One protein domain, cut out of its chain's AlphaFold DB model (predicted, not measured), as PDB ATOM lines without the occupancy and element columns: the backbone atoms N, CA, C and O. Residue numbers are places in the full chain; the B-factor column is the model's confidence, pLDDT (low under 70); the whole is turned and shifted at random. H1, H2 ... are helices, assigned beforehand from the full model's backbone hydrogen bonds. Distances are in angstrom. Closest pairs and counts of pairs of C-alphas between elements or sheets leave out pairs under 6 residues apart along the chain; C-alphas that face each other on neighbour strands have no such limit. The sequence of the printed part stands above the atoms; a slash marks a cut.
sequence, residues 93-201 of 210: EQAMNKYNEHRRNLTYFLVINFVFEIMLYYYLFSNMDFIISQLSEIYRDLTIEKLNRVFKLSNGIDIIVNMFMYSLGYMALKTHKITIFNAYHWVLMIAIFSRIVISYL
ATOM      1  N   GLU A  93     426.866 338.533 270.033       75.62
ATOM      2  CA  GLU A  93     428.011 338.327 270.916       75.62
ATOM      3  C   GLU A  93     427.617 337.646 272.233       75.62
ATOM      4  O   GLU A  93     428.258 336.679 272.651       75.62
ATOM      5  N   GLN A  94     426.522 338.067 272.869       79.31
ATOM      6  CA  GLN A  94     426.010 337.430 274.086       79.31
ATOM      7  C   GLN A  94     425.534 335.996 273.826       79.31
ATOM      8  O   GLN A  94     425.795 335.100 274.635       79.31
ATOM      9  N   ALA A  95     424.867 335.755 272.695       74.00
ATOM     10  CA  ALA A  95     424.431 334.419 272.295       74.00
ATOM     11  C   ALA A  95     425.628 333.488 272.041       74.00
ATOM     12  O   ALA A  95     425.647 332.349 272.518       74.00
ATOM     13  N   MET A  96     426.654 333.984 271.345       77.88
ATOM     14  CA  MET A  96     427.882 333.237 271.068       77.88
ATOM     15  C   MET A  96     428.681 332.952 272.348       77.88
ATOM     16  O   MET A  96     429.186 331.841 272.530       77.88
ATOM     17  N   ASN A  97     428.757 333.913 273.270       81.81
ATOM     18  CA  ASN A  97     429.432 333.735 274.555       81.81
ATOM     19  C   ASN A  97     428.745 332.666 275.412       81.81
ATOM     20  O   ASN A  97     429.415 331.735 275.864       81.81
ATOM     21  N   LYS A  98     427.411 332.715 275.543       79.69
ATOM     22  CA  LYS A  98     426.633 331.668 276.232       79.69
ATOM     23  C   LYS A  98     426.804 330.302 275.570       79.69
ATOM     24  O   LYS A  98     426.991 329.297 276.251       79.69
ATOM     25  N   TYR A  99     426.798 330.247 274.239       79.44
ATOM     26  CA  TYR A  99     427.022 329.008 273.494       79.44
ATOM     27  C   TYR A  99     428.392 328.378 273.792       79.44
ATOM     28  O   TYR A  99     428.491 327.177 274.069       79.44
ATOM     29  N   ASN A 100     429.454 329.183 273.775       81.94
ATOM     30  CA  ASN A 100     430.806 328.721 274.081       81.94
ATOM     31  C   ASN A 100     430.958 328.311 275.550       81.94
ATOM     32  O   ASN A 100     431.605 327.302 275.839       81.94
ATOM     33  N   GLU A 101     430.321 329.036 276.468       84.50
ATOM     34  CA  GLU A 101     430.273 328.675 277.883       84.50
ATOM     35  C   GLU A 101     429.593 327.316 278.094       84.50
ATOM     36  O   GLU A 101     430.164 326.435 278.741       84.50
ATOM     37  N   HIS A 102     428.433 327.086 277.473       82.56
ATOM     38  CA  HIS A 102     427.751 325.793 277.529       82.56
ATOM     39  C   HIS A 102     428.607 324.656 276.964       82.56
ATOM     40  O   HIS A 102     428.632 323.568 277.542       82.56
ATOM     41  N   ARG A 103     429.363 324.891 275.885       82.44
ATOM     42  CA  ARG A 103     430.298 323.889 275.340       82.44
ATOM     43  C   ARG A 103     431.455 323.592 276.280       82.44
ATOM     44  O   ARG A 103     431.824 322.427 276.423       82.44
ATOM     45  N   ARG A 104     432.018 324.612 276.932       85.38
ATOM     46  CA  ARG A 104     433.075 324.426 277.933       85.38
ATOM     47  C   ARG A 104     432.562 323.602 279.110       85.38
ATOM     48  O   ARG A 104     433.219 322.641 279.497       85.38
ATOM     49  N   ASN A 105     431.370 323.921 279.607       84.94
ATOM     50  CA  ASN A 105     430.736 323.183 280.697       84.94
ATOM     51  C   ASN A 105     430.454 321.734 280.289       84.94
ATOM     52  O   ASN A 105     430.839 320.814 281.004       84.94
ATOM     53  N   LEU A 106     429.872 321.511 279.105       84.81
ATOM     54  CA  LEU A 106     429.636 320.164 278.582       84.81
ATOM     55  C   LEU A 106     430.942 319.366 278.464       84.81
ATOM     56  O   LEU A 106     430.988 318.207 278.861       84.81
ATOM     57  N   THR A 107     432.006 319.988 277.954       87.19
ATOM     58  CA  THR A 107     433.325 319.349 277.833       87.19
ATOM     59  C   THR A 107     433.872 318.959 279.205       87.19
ATOM     60  O   THR A 107     434.328 317.834 279.384       87.19
ATOM     61  N   TYR A 108     433.785 319.860 280.184       88.00
ATOM     62  CA  TYR A 108     434.222 319.607 281.555       88.00
ATOM     63  C   TYR A 108     433.459 318.443 282.199       88.00
ATOM     64  O   TYR A 108     434.078 317.521 282.727       88.00
ATOM     65  N   PHE A 109     432.127 318.430 282.089       86.94
ATOM     66  CA  PHE A 109     431.308 317.335 282.611       86.94
ATOM     67  C   PHE A 109     431.607 316.002 281.927       86.94
ATOM     68  O   PHE A 109     431.661 314.976 282.597       86.94
ATOM     69  N   LEU A 110     431.848 316.011 280.616       87.25
ATOM     70  CA  LEU A 110     432.183 314.808 279.859       87.25
ATOM     71  C   LEU A 110     433.549 314.241 280.281       87.25
ATOM     72  O   LEU A 110     433.669 313.034 280.464       87.25
ATOM     73  N   VAL A 111     434.545 315.098 280.525       89.12
ATOM     74  CA  VAL A 111     435.855 314.682 281.058       89.12
ATOM     75  C   VAL A 111     435.729 314.113 282.469       89.12
ATOM     76  O   VAL A 111     436.279 313.051 282.746       89.12
ATOM     77  N   ILE A 112     434.990 314.779 283.358       90.12
ATOM     78  CA  ILE A 112     434.779 314.285 284.724       90.12
ATOM     79  C   ILE A 112     434.060 312.939 284.721       90.12
ATOM     80  O   ILE A 112     434.492 312.020 285.413       90.12
ATOM     81  N   ASN A 113     432.995 312.805 283.930       87.69
ATOM     82  CA  ASN A 113     432.263 311.548 283.812       87.69
ATOM     83  C   ASN A 113     433.180 310.420 283.319       87.69
ATOM     84  O   ASN A 113     433.171 309.328 283.879       87.69
ATOM     85  N   PHE A 114     434.045 310.711 282.346       87.69
ATOM     86  CA  PHE A 114     435.009 309.742 281.835       87.69
ATOM     87  C   PHE A 114     436.005 309.282 282.907       87.69
ATOM     88  O   PHE A 114     436.282 308.090 283.027       87.69
ATOM     89  N   VAL A 115     436.507 310.204 283.734       89.69
ATOM     90  CA  VAL A 115     437.388 309.861 284.862       89.69
ATOM     91  C   VAL A 115     436.663 308.968 285.873       89.69
ATOM     92  O   VAL A 115     437.215 307.945 286.279       89.69
ATOM     93  N   PHE A 116     435.426 309.310 286.247       87.62
ATOM     94  CA  PHE A 116     434.629 308.485 287.158       87.62
ATOM     95  C   PHE A 116     434.367 307.088 286.601       87.62
ATOM     96  O   PHE A 116     434.456 306.112 287.342       87.62
ATOM     97  N   GLU A 117     434.099 306.968 285.304       85.12
ATOM     98  CA  GLU A 117     433.920 305.668 284.666       85.12
ATOM     99  C   GLU A 117     435.188 304.827 284.672       85.12
ATOM    100  O   GLU A 117     435.121 303.643 284.988       85.12
ATOM    101  N   ILE A 118     436.353 305.416 284.391       88.62
ATOM    102  CA  ILE A 118     437.626 304.693 284.493       88.62
ATOM    103  C   ILE A 118     437.822 304.164 285.916       88.62
ATOM    104  O   ILE A 118     438.172 302.995 286.091       88.62
ATOM    105  N   MET A 119     437.575 304.995 286.933       86.62
ATOM    106  CA  MET A 119     437.684 304.570 288.332       86.62
ATOM    107  C   MET A 119     436.684 303.460 288.672       86.62
ATOM    108  O   MET A 119     437.049 302.503 289.356       86.62
ATOM    109  N   LEU A 120     435.450 303.551 288.168       85.94
ATOM    110  CA  LEU A 120     434.420 302.532 288.357       85.94
ATOM    111  C   LEU A 120     434.827 301.204 287.711       85.94
ATOM    112  O   LEU A 120     434.761 300.167 288.366       85.94
ATOM    113  N   TYR A 121     435.288 301.215 286.459       86.19
ATOM    114  CA  TYR A 121     435.745 299.998 285.788       86.19
ATOM    115  C   TYR A 121     436.940 299.385 286.504       86.19
ATOM    116  O   TYR A 121     436.946 298.178 286.731       86.19
ATOM    117  N   TYR A 122     437.913 300.198 286.918       88.38
ATOM    118  CA  TYR A 122     439.033 299.716 287.719       88.38
ATOM    119  C   TYR A 122     438.543 299.015 288.993       88.38
ATOM    120  O   TYR A 122     438.922 297.876 289.254       88.38
ATOM    121  N   TYR A 123     437.622 299.640 289.732       85.81
ATOM    122  CA  TYR A 123     437.021 299.049 290.926       85.81
ATOM    123  C   TYR A 123     436.299 297.722 290.636       85.81
ATOM    124  O   TYR A 123     436.505 296.749 291.367       85.81
ATOM    125  N   LEU A 124     435.490 297.659 289.571       84.69
ATOM    126  CA  LEU A 124     434.752 296.453 289.176       84.69
ATOM    127  C   LEU A 124     435.693 295.308 288.783       84.69
ATOM    128  O   LEU A 124     435.440 294.167 289.159       84.69
ATOM    129  N   PHE A 125     436.777 295.599 288.059       84.88
ATOM    130  CA  PHE A 125     437.767 294.592 287.674       84.88
ATOM    131  C   PHE A 125     438.593 294.108 288.868       84.88
ATOM    132  O   PHE A 125     438.810 292.906 288.999       84.88
ATOM    133  N   SER A 126     439.021 295.006 289.761       86.38
ATOM    134  CA  SER A 126     439.799 294.628 290.947       86.38
ATOM    135  C   SER A 126     438.994 293.823 291.970       86.38
ATOM    136  O   SER A 126     439.573 293.003 292.672       86.38
ATOM    137  N   ASN A 127     437.677 294.035 292.057       84.75
ATOM    138  CA  ASN A 127     436.812 293.396 293.059       84.75
ATOM    139  C   ASN A 127     435.824 292.391 292.451       84.75
ATOM    140  O   ASN A 127     434.818 292.050 293.072       84.75
ATOM    141  N   MET A 128     436.092 291.920 291.234       82.69
ATOM    142  CA  MET A 128     435.161 291.107 290.455       82.69
ATOM    143  C   MET A 128     434.696 289.845 291.197       82.69
ATOM    144  O   MET A 128     433.494 289.587 291.281       82.69
ATOM    145  N   ASP A 129     435.633 289.087 291.767       82.19
ATOM    146  CA  ASP A 129     435.332 287.830 292.463       82.19
ATOM    147  C   ASP A 129     434.499 288.065 293.730       82.19
ATOM    148  O   ASP A 129     433.553 287.328 294.007       82.19
ATOM    149  N   PHE A 130     434.796 289.144 294.460       82.00
ATOM    150  CA  PHE A 130     434.033 289.545 295.639       82.00
ATOM    151  C   PHE A 130     432.591 289.927 295.276       82.00
ATOM    152  O   PHE A 130     431.647 289.452 295.907       82.00
ATOM    153  N   ILE A 131     432.404 290.733 294.225       82.06
ATOM    154  CA  ILE A 131     431.075 291.161 293.756       82.06
ATOM    155  C   ILE A 131     430.240 289.958 293.304       82.06
ATOM    156  O   ILE A 131     429.058 289.868 293.631       82.06
ATOM    157  N   ILE A 132     430.845 289.015 292.578       82.81
ATOM    158  CA  ILE A 132     430.164 287.792 292.134       82.81
ATOM    159  C   ILE A 132     429.768 286.919 293.324       82.81
ATOM    160  O   ILE A 132     428.661 286.384 293.329       82.81
ATOM    161  N   SER A 133     430.637 286.789 294.331       79.94
ATOM    162  CA  SER A 133     430.319 286.046 295.554       79.94
ATOM    163  C   SER A 133     429.099 286.641 296.260       79.94
ATOM    164  O   SER A 133     428.164 285.913 296.577       79.94
ATOM    165  N   GLN A 134     429.066 287.966 296.421       81.50
ATOM    166  CA  GLN A 134     427.935 288.683 297.019       81.50
ATOM    167  C   GLN A 134     426.645 288.508 296.205       81.50
ATOM    168  O   GLN A 134     425.585 288.210 296.753       81.50
ATOM    169  N   LEU A 135     426.719 288.617 294.874       77.81
ATOM    170  CA  LEU A 135     425.558 288.357 294.021       77.81
ATOM    171  C   LEU A 135     425.085 286.897 294.121       77.81
ATOM    172  O   LEU A 135     423.888 286.646 294.040       77.81
ATOM    173  N   SER A 136     425.991 285.932 294.287       80.12
ATOM    174  CA  SER A 136     425.624 284.523 294.454       80.12
ATOM    175  C   SER A 136     424.871 284.266 295.760       80.12
ATOM    176  O   SER A 136     424.017 283.384 295.793       80.12
ATOM    177  N   GLU A 137     425.158 285.018 296.825       77.75
ATOM    178  CA  GLU A 137     424.405 284.937 298.084       77.75
ATOM    179  C   GLU A 137     422.972 285.463 297.924       77.75
ATOM    180  O   GLU A 137     422.032 284.891 298.483       77.75
ATOM    181  N   ILE A 138     422.802 286.514 297.116       78.25
ATOM    182  CA  ILE A 138     421.504 287.118 296.792       78.25
ATOM    183  C   ILE A 138     420.690 286.199 295.867       78.25
ATOM    184  O   ILE A 138     419.506 285.952 296.096       78.25
ATOM    185  N   TYR A 139     421.326 285.655 294.831       76.44
ATOM    186  CA  TYR A 139     420.704 284.797 293.828       76.44
ATOM    187  C   TYR A 139     420.991 283.317 294.112       76.44
ATOM    188  O   TYR A 139     421.697 282.653 293.354       76.44
ATOM    189  N   ARG A 140     420.399 282.795 295.194       70.69
ATOM    190  CA  ARG A 140     420.624 281.427 295.712       70.69
ATOM    191  C   ARG A 140     420.456 280.289 294.692       70.69
ATOM    192  O   ARG A 140     421.089 279.251 294.851       70.69
ATOM    193  N   ASP A 141     419.646 280.483 293.652       75.25
ATOM    194  CA  ASP A 141     419.346 279.452 292.644       75.25
ATOM    195  C   ASP A 141     420.272 279.489 291.412       75.25
ATOM    196  O   ASP A 141     420.176 278.644 290.515       75.25
ATOM    197  N   LEU A 142     421.173 280.471 291.329       77.12
ATOM    198  CA  LEU A 142     422.086 280.642 290.202       77.12
ATOM    199  C   LEU A 142     423.489 280.150 290.556       77.12
ATOM    200  O   LEU A 142     424.070 280.519 291.569       77.12
ATOM    201  N   THR A 143     424.075 279.343 289.669       86.56
ATOM    202  CA  THR A 143     425.475 278.941 289.817       86.56
ATOM    203  C   THR A 143     426.402 280.142 289.623       86.56
ATOM    204  O   THR A 143     426.190 280.964 288.725       86.56
ATOM    205  N   ILE A 144     427.478 280.199 290.414       82.25
ATOM    206  CA  ILE A 144     428.516 281.245 290.357       82.25
ATOM    207  C   ILE A 144     429.016 281.462 288.918       82.25
ATOM    208  O   ILE A 144     429.197 282.593 288.473       82.25
ATOM    209  N   GLU A 145     429.172 280.386 288.144       84.62
ATOM    210  CA  GLU A 145     429.604 280.441 286.741       84.62
ATOM    211  C   GLU A 145     428.618 281.178 285.824       84.62
ATOM    212  O   GLU A 145     429.030 281.976 284.973       84.62
ATOM    213  N   LYS A 146     427.309 280.929 285.981       82.75
ATOM    214  CA  LYS A 146     426.271 281.630 285.212       82.75
ATOM    215  C   LYS A 146     426.250 283.103 285.585       82.75
ATOM    216  O   LYS A 146     426.172 283.954 284.702       82.75
ATOM    217  N   LEU A 147     426.377 283.393 286.872       82.56
ATOM    218  CA  LEU A 147     426.340 284.748 287.392       82.56
ATOM    219  C   LEU A 147     427.559 285.568 286.940       82.56
ATOM    220  O   LEU A 147     427.405 286.691 286.467       82.56
ATOM    221  N   ASN A 148     428.749 284.962 286.930       84.25
ATOM    222  CA  ASN A 148     429.956 285.545 286.340       84.25
ATOM    223  C   ASN A 148     429.768 285.857 284.844       84.25
ATOM    224  O   ASN A 148     430.115 286.940 284.372       84.25
ATOM    225  N   ARG A 149     429.166 284.933 284.080       84.25
ATOM    226  CA  ARG A 149     428.888 285.149 282.652       84.25
ATOM    227  C   ARG A 149     427.939 286.329 282.426       84.25
ATOM    228  O   ARG A 149     428.210 287.150 281.554       84.25
ATOM    229  N   VAL A 150     426.863 286.422 283.208       83.50
ATOM    230  CA  VAL A 150     425.906 287.537 283.139       83.50
ATOM    231  C   VAL A 150     426.583 288.854 283.514       83.50
ATOM    232  O   VAL A 150     426.435 289.832 282.789       83.50
ATOM    233  N   PHE A 151     427.390 288.868 284.575       83.12
ATOM    234  CA  PHE A 151     428.126 290.054 285.012       83.12
ATOM    235  C   PHE A 151     429.104 290.557 283.939       83.12
ATOM    236  O   PHE A 151     429.083 291.735 283.584       83.12
ATOM    237  N   LYS A 152     429.909 289.664 283.341       84.69
ATOM    238  CA  LYS A 152     430.812 290.009 282.226       84.69
ATOM    239  C   LYS A 152     430.056 290.556 281.017       84.69
ATOM    240  O   LYS A 152     430.490 291.541 280.426       84.69
ATOM    241  N   LEU A 153     428.944 289.923 280.645       86.06
ATOM    242  CA  LEU A 153     428.140 290.338 279.497       86.06
ATOM    243  C   LEU A 153     427.487 291.702 279.742       86.06
ATOM    244  O   LEU A 153     427.544 292.564 278.870       86.06
ATOM    245  N   SER A 154     426.943 291.924 280.938       83.69
ATOM    246  CA  SER A 154     426.343 293.205 281.316       83.69
ATOM    247  C   SER A 154     427.373 294.335 281.327       83.69
ATOM    248  O   SER A 154     427.109 295.389 280.756       83.69
ATOM    249  N   ASN A 155     428.559 294.112 281.905       84.12
ATOM    250  CA  ASN A 155     429.639 295.102 281.877       84.12
ATOM    251  C   ASN A 155     430.151 295.353 280.454       84.12
ATOM    252  O   ASN A 155     430.450 296.487 280.102       84.12
ATOM    253  N   GLY A 156     430.222 294.318 279.613       85.06
ATOM    254  CA  GLY A 156     430.600 294.468 278.207       85.06
ATOM    255  C   GLY A 156     429.622 295.349 277.426       85.06
ATOM    256  O   GLY A 156     430.052 296.222 276.674       85.06
ATOM    257  N   ILE A 157     428.315 295.163 277.631       86.88
ATOM    258  CA  ILE A 157     427.281 296.020 277.032       86.88
ATOM    259  C   ILE A 157     427.418 297.461 277.532       86.88
ATOM    260  O   ILE A 157     427.385 298.383 276.720       86.88
ATOM    261  N   ASP A 158     427.613 297.659 278.838       84.56
ATOM    262  CA  ASP A 158     427.780 298.992 279.426       84.56
ATOM    263  C   ASP A 158     428.998 299.732 278.838       84.56
ATOM    264  O   ASP A 158     428.867 300.877 278.407       84.56
ATOM    265  N   ILE A 159     430.145 299.056 278.680       86.06
ATOM    266  CA  ILE A 159     431.341 299.625 278.028       86.06
ATOM    267  C   ILE A 159     431.023 300.097 276.605       86.06
ATOM    268  O   ILE A 159     431.403 301.203 276.216       86.06
ATOM    269  N   ILE A 160     430.318 299.276 275.820       87.62
ATOM    270  CA  ILE A 160     429.956 299.609 274.435       87.62
ATOM    271  C   ILE A 160     429.050 300.846 274.402       87.62
ATOM    272  O   ILE A 160     429.303 301.773 273.632       87.62
ATOM    273  N   VAL A 161     428.018 300.886 275.248       86.31
ATOM    274  CA  VAL A 161     427.087 302.022 275.331       86.31
ATOM    275  C   VAL A 161     427.823 303.302 275.729       86.31
ATOM    276  O   VAL A 161     427.638 304.336 275.081       86.31
ATOM    277  N   ASN A 162     428.707 303.235 276.725       84.88
ATOM    278  CA  ASN A 162     429.498 304.383 277.163       84.88
ATOM    279  C   ASN A 162     430.443 304.865 276.050       84.88
ATOM    280  O   ASN A 162     430.514 306.064 275.776       84.88
ATOM    281  N   MET A 163     431.078 303.955 275.304       87.56
ATOM    282  CA  MET A 163     431.917 304.304 274.150       87.56
ATOM    283  C   MET A 163     431.137 305.066 273.065       87.56
ATOM    284  O   MET A 163     431.631 306.069 272.532       87.56
ATOM    285  N   PHE A 164     429.907 304.641 272.759       87.44
ATOM    286  CA  PHE A 164     429.021 305.367 271.841       87.44
ATOM    287  C   PHE A 164     428.619 306.736 272.391       87.44
ATOM    288  O   PHE A 164     428.647 307.719 271.648       87.44
ATOM    289  N   MET A 165     428.289 306.821 273.682       88.62
ATOM    290  CA  MET A 165     427.920 308.070 274.348       88.62
ATOM    291  C   MET A 165     429.047 309.107 274.256       88.62
ATOM    292  O   MET A 165     428.802 310.224 273.796       88.62
ATOM    293  N   TYR A 166     430.292 308.732 274.569       88.50
ATOM    294  CA  TYR A 166     431.438 309.638 274.436       88.50
ATOM    295  C   TYR A 166     431.720 310.016 272.986       88.50
ATOM    296  O   TYR A 166     431.957 311.189 272.697       88.50
ATOM    297  N   SER A 167     431.655 309.058 272.059       89.25
ATOM    298  CA  SER A 167     431.870 309.327 270.632       89.25
ATOM    299  C   SER A 167     430.864 310.353 270.101       89.25
ATOM    300  O   SER A 167     431.248 311.322 269.441       89.25
ATOM    301  N   LEU A 168     429.584 310.194 270.451       86.19
ATOM    302  CA  LEU A 168     428.526 311.141 270.105       86.19
ATOM    303  C   LEU A 168     428.695 312.485 270.818       86.19
ATOM    304  O   LEU A 168     428.500 313.519 270.185       86.19
ATOM    305  N   GLY A 169     429.111 312.497 272.086       85.69
ATOM    306  CA  GLY A 169     429.382 313.726 272.836       85.69
ATOM    307  C   GLY A 169     430.511 314.552 272.215       85.69
ATOM    308  O   GLY A 169     430.346 315.748 271.959       85.69
ATOM    309  N   TYR A 170     431.629 313.917 271.857       87.50
ATOM    310  CA  TYR A 170     432.727 314.576 271.145       87.50
ATOM    311  C   TYR A 170     432.323 315.034 269.739       87.50
ATOM    312  O   TYR A 170     432.715 316.121 269.302       87.50
ATOM    313  N   MET A 171     431.518 314.245 269.025       85.81
ATOM    314  CA  MET A 171     431.004 314.632 267.712       85.81
ATOM    315  C   MET A 171     430.041 315.822 267.811       85.81
ATOM    316  O   MET A 171     430.133 316.740 266.993       85.81
ATOM    317  N   ALA A 172     429.173 315.861 268.824       84.50
ATOM    318  CA  ALA A 172     428.271 316.979 269.100       84.50
ATOM    319  C   ALA A 172     429.057 318.262 269.401       84.50
ATOM    320  O   ALA A 172     428.742 319.321 268.856       84.50
ATOM    321  N   LEU A 173     430.136 318.153 270.185       85.06
ATOM    322  CA  LEU A 173     431.033 319.272 270.456       85.06
ATOM    323  C   LEU A 173     431.704 319.792 269.179       85.06
ATOM    324  O   LEU A 173     431.830 321.003 269.047       85.06
ATOM    325  N   LYS A 174     432.123 318.933 268.239       82.50
ATOM    326  CA  LYS A 174     432.847 319.355 267.019       82.50
ATOM    327  C   LYS A 174     431.961 319.837 265.873       82.50
ATOM    328  O   LYS A 174     432.372 320.703 265.113       82.50
ATOM    329  N   THR A 175     430.793 319.237 265.686       79.06
ATOM    330  CA  THR A 175     430.000 319.436 264.459       79.06
ATOM    331  C   THR A 175     429.047 320.620 264.525       79.06
ATOM    332  O   THR A 175     428.544 321.022 263.482       79.06
ATOM    333  N   HIS A 176     428.786 321.175 265.715       76.94
ATOM    334  CA  HIS A 176     427.861 322.298 265.924       76.94
ATOM    335  C   HIS A 176     426.423 322.041 265.417       76.94
ATOM    336  O   HIS A 176     425.621 322.966 265.304       76.94
ATOM    337  N   LYS A 177     426.069 320.783 265.114       75.62
ATOM    338  CA  LYS A 177     424.758 320.400 264.578       75.62
ATOM    339  C   LYS A 177     423.810 320.022 265.710       75.62
ATOM    340  O   LYS A 177     424.081 319.093 266.469       75.62
ATOM    341  N   ILE A 178     422.650 320.676 265.749       72.88
ATOM    342  CA  ILE A 178     421.616 320.422 266.763       72.88
ATOM    343  C   ILE A 178     421.076 318.985 266.723       72.88
ATOM    344  O   ILE A 178     420.750 318.412 267.756       72.88
ATOM    345  N   THR A 179     421.054 318.359 265.542       76.94
ATOM    346  CA  THR A 179     420.617 316.966 265.372       76.94
ATOM    347  C   THR A 179     421.519 315.982 266.116       76.94
ATOM    348  O   THR A 179     421.023 315.075 266.776       76.94
ATOM    349  N   ILE A 180     422.838 316.191 266.061       74.31
ATOM    350  CA  ILE A 180     423.827 315.350 266.747       74.31
ATOM    351  C   ILE A 180     423.783 315.611 268.255       74.31
ATOM    352  O   ILE A 180     423.873 314.671 269.039       74.31
ATOM    353  N   PHE A 181     423.568 316.864 268.665       77.25
ATOM    354  CA  PHE A 181     423.390 317.214 270.074       77.25
ATOM    355  C   PHE A 181     422.159 316.535 270.691       77.25
ATOM    356  O   PHE A 181     422.256 315.945 271.765       77.25
ATOM    357  N   ASN A 182     421.023 316.539 269.988       76.25
ATOM    358  CA  ASN A 182     419.812 315.857 270.443       76.25
ATOM    359  C   ASN A 182     420.007 314.337 270.507       76.25
ATOM    360  O   ASN A 182     419.586 313.713 271.477       76.25
ATOM    361  N   ALA A 183     420.675 313.741 269.514       80.12
ATOM    362  CA  ALA A 183     421.000 312.315 269.534       80.12
ATOM    363  C   ALA A 183     421.895 311.951 270.733       80.12
ATOM    364  O   ALA A 183     421.598 310.996 271.447       80.12
ATOM    365  N   TYR A 184     422.937 312.745 271.000       84.12
ATOM    366  CA  TYR A 184     423.771 312.598 272.195       84.12
ATOM    367  C   TYR A 184     422.941 312.684 273.481       84.12
ATOM    368  O   TYR A 184     423.080 311.829 274.350       84.12
ATOM    369  N   HIS A 185     422.051 313.673 273.593       82.00
ATOM    370  CA  HIS A 185     421.230 313.855 274.786       82.00
ATOM    371  C   HIS A 185     420.309 312.655 275.049       82.00
ATOM    372  O   HIS A 185     420.227 312.182 276.179       82.00
ATOM    373  N   TRP A 186     419.679 312.103 274.009       83.69
ATOM    374  CA  TRP A 186     418.876 310.883 274.130       83.69
ATOM    375  C   TRP A 186     419.698 309.689 274.612       83.69
ATOM    376  O   TRP A 186     419.279 308.984 275.528       83.69
ATOM    377  N   VAL A 187     420.885 309.485 274.039       83.62
ATOM    378  CA  VAL A 187     421.780 308.391 274.442       83.62
ATOM    379  C   VAL A 187     422.260 308.573 275.884       83.62
ATOM    380  O   VAL A 187     422.261 307.611 276.648       83.62
ATOM    381  N   LEU A 188     422.591 309.801 276.290       82.94
ATOM    382  CA  LEU A 188     422.968 310.128 277.664       82.94
ATOM    383  C   LEU A 188     421.834 309.814 278.649       82.94
ATOM    384  O   LEU A 188     422.072 309.186 279.678       82.94
ATOM    385  N   MET A 189     420.599 310.206 278.329       83.00
ATOM    386  CA  MET A 189     419.436 309.934 279.176       83.00
ATOM    387  C   MET A 189     419.161 308.433 279.310       83.00
ATOM    388  O   MET A 189     418.870 307.967 280.409       83.00
ATOM    389  N   ILE A 190     419.308 307.664 278.228       80.69
ATOM    390  CA  ILE A 190     419.180 306.198 278.260       80.69
ATOM    391  C   ILE A 190     420.274 305.574 279.135       80.69
ATOM    392  O   ILE A 190     419.976 304.697 279.945       80.69
ATOM    393  N   ALA A 191     421.519 306.042 279.017       78.00
ATOM    394  CA  ALA A 191     422.631 305.550 279.827       78.00
ATOM    395  C   ALA A 191     422.418 305.836 281.324       78.00
ATOM    396  O   ALA A 191     422.566 304.944 282.159       78.00
ATOM    397  N   ILE A 192     421.989 307.056 281.671       80.81
ATOM    398  CA  ILE A 192     421.657 307.432 283.053       80.81
ATOM    399  C   ILE A 192     420.496 306.584 283.575       80.81
ATOM    400  O   ILE A 192     420.590 306.026 284.666       80.81
ATOM    401  N   PHE A 193     419.419 306.442 282.798       77.81
ATOM    402  CA  PHE A 193     418.266 305.636 283.191       77.81
ATOM    403  C   PHE A 193     418.654 304.174 283.431       77.81
ATOM    404  O   PHE A 193     418.291 303.608 284.459       77.81
ATOM    405  N   SER A 194     419.452 303.580 282.541       74.56
ATOM    406  CA  SER A 194     419.965 302.219 282.710       74.56
ATOM    407  C   SER A 194     420.755 302.072 284.013       74.56
ATOM    408  O   SER A 194     420.487 301.151 284.786       74.56
ATOM    409  N   ARG A 195     421.651 303.018 284.324       73.06
ATOM    410  CA  ARG A 195     422.420 303.009 285.580       73.06
ATOM    411  C   ARG A 195     421.546 303.174 286.818       73.06
ATOM    412  O   ARG A 195     421.798 302.506 287.821       73.06
ATOM    413  N   ILE A 196     420.518 304.022 286.763       75.12
ATOM    414  CA  ILE A 196     419.559 304.185 287.864       75.12
ATOM    415  C   ILE A 196     418.791 302.884 288.083       75.12
ATOM    416  O   ILE A 196     418.704 302.434 289.219       75.12
ATOM    417  N   VAL A 197     418.289 302.245 287.023       69.31
ATOM    418  CA  VAL A 197     417.567 300.967 287.125       69.31
ATOM    419  C   VAL A 197     418.459 299.881 287.728       69.31
ATOM    420  O   VAL A 197     418.034 299.201 288.656       69.31
ATOM    421  N   ILE A 198     419.709 299.758 287.272       65.19
ATOM    422  CA  ILE A 198     420.680 298.803 287.834       65.19
ATOM    423  C   ILE A 198     420.947 299.106 289.318       65.19
ATOM    424  O   ILE A 198     420.933 298.202 290.152       65.19
ATOM    425  N   SER A 199     421.140 300.378 289.668       63.62
ATOM    426  CA  SER A 199     421.390 300.799 291.052       63.62
ATOM    427  C   SER A 199     420.183 300.548 291.958       63.62
ATOM    428  O   SER A 199     420.347 300.105 293.091       63.62
ATOM    429  N   TYR A 200     418.970 300.787 291.460       61.75
ATOM    430  CA  TYR A 200     417.731 300.587 292.208       61.75
ATOM    431  C   TYR A 200     417.430 299.104 292.414       61.75
ATOM    432  O   TYR A 200     417.061 298.712 293.517       61.75
ATOM    433  N   LEU A 201     417.660 298.264 291.398       55.84
ATOM    434  CA  LEU A 201     417.566 296.810 291.532       55.84
ATOM    435  C   LEU A 201     418.518 296.289 292.614       55.84
ATOM    436  O   LEU A 201     418.092 295.479 293.435       55.84
TER     437      LEU A 201
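This is residues 93 to 201 of the 210 residues of an uncharacterized protein of Stylonychia lemnae (UniProt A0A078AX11). Two long helices, H1 and H3, run side by side in opposite ways as the limbs of a long, narrow U, with the short helix H2 across the gap between them at one end; beyond the link after H3, H4 folds back along H3 as a helical hairpin and slants away from it. H1 and H3 come together only near the end of the U away from H2, and the first residues of H1, 93 to 102, stick out past that meeting place. The printed part has 109 residues with four named helices, in the order H1, H2, H3, H4, and no named strand; the class is all helix. The whole is loose, with a radius of gyration of the C-alphas of 18.0 A, and its outline is a rod spanning 62 by 23 by 21 A.

H1, residues 93 to 126, is close to but not clearly touching H2, residues 128 to 138; their closest C-alphas, those of Leu 124 and Ile 131, are 7.9 A apart, and their lines are about perpendicular at 80 degrees. H3, residues 144 to 175, is the hub, touching the three other helices. H1 touches H3 with residues 103 to 110 alone, at a shallow tilt of 19 degrees, opposite ways; the closest C-alphas, those of Arg 103 and Leu 173, are 6.8 A apart. H2 touches H3 at a steep tilt of 61 degrees, opposite ways, with the C-alphas of Ser 136 and Ile 144 closest at 6.0 A. H4, residues 178 to 201, forms a helical hairpin with H3, at a shallow tilt of 25 degrees; the closest C-alphas, those of Ala 172 and Phe 181, are 5.0 A apart, and H3 takes part with residues 161 to 173 alone. H4 is apart from H1 and from H2. In H1, H2, H3 and H4 every O i to N i+4 pair is within hydrogen-bond range.

H1 begins at Glu 93, with its C-alpha at (428.011, 338.327, 270.916), and is 49.5 A long to Ser 126. H2 runs from Met 128 to Ile 138. H3 runs from Ile 144, C-alpha at (428.516, 281.245, 290.357), to Thr 175, 46.2 A. H4 runs from Ile 178 to Leu 201, 34.5 A, and ends with its C-alpha at (417.566, 296.810, 291.532).

The two C-alphas farthest apart, those of Glu 93 and Asp 141, are 63.4 A apart. Residues 93 to 102 of H1 and 196 to 201 of H4 stand free; the body without them spans 50 by 21 by 16 A. The printed part has no cut, and the three links are tight. The mean pLDDT of the printed part is 81.9, and residues 197 to 201 are under 70.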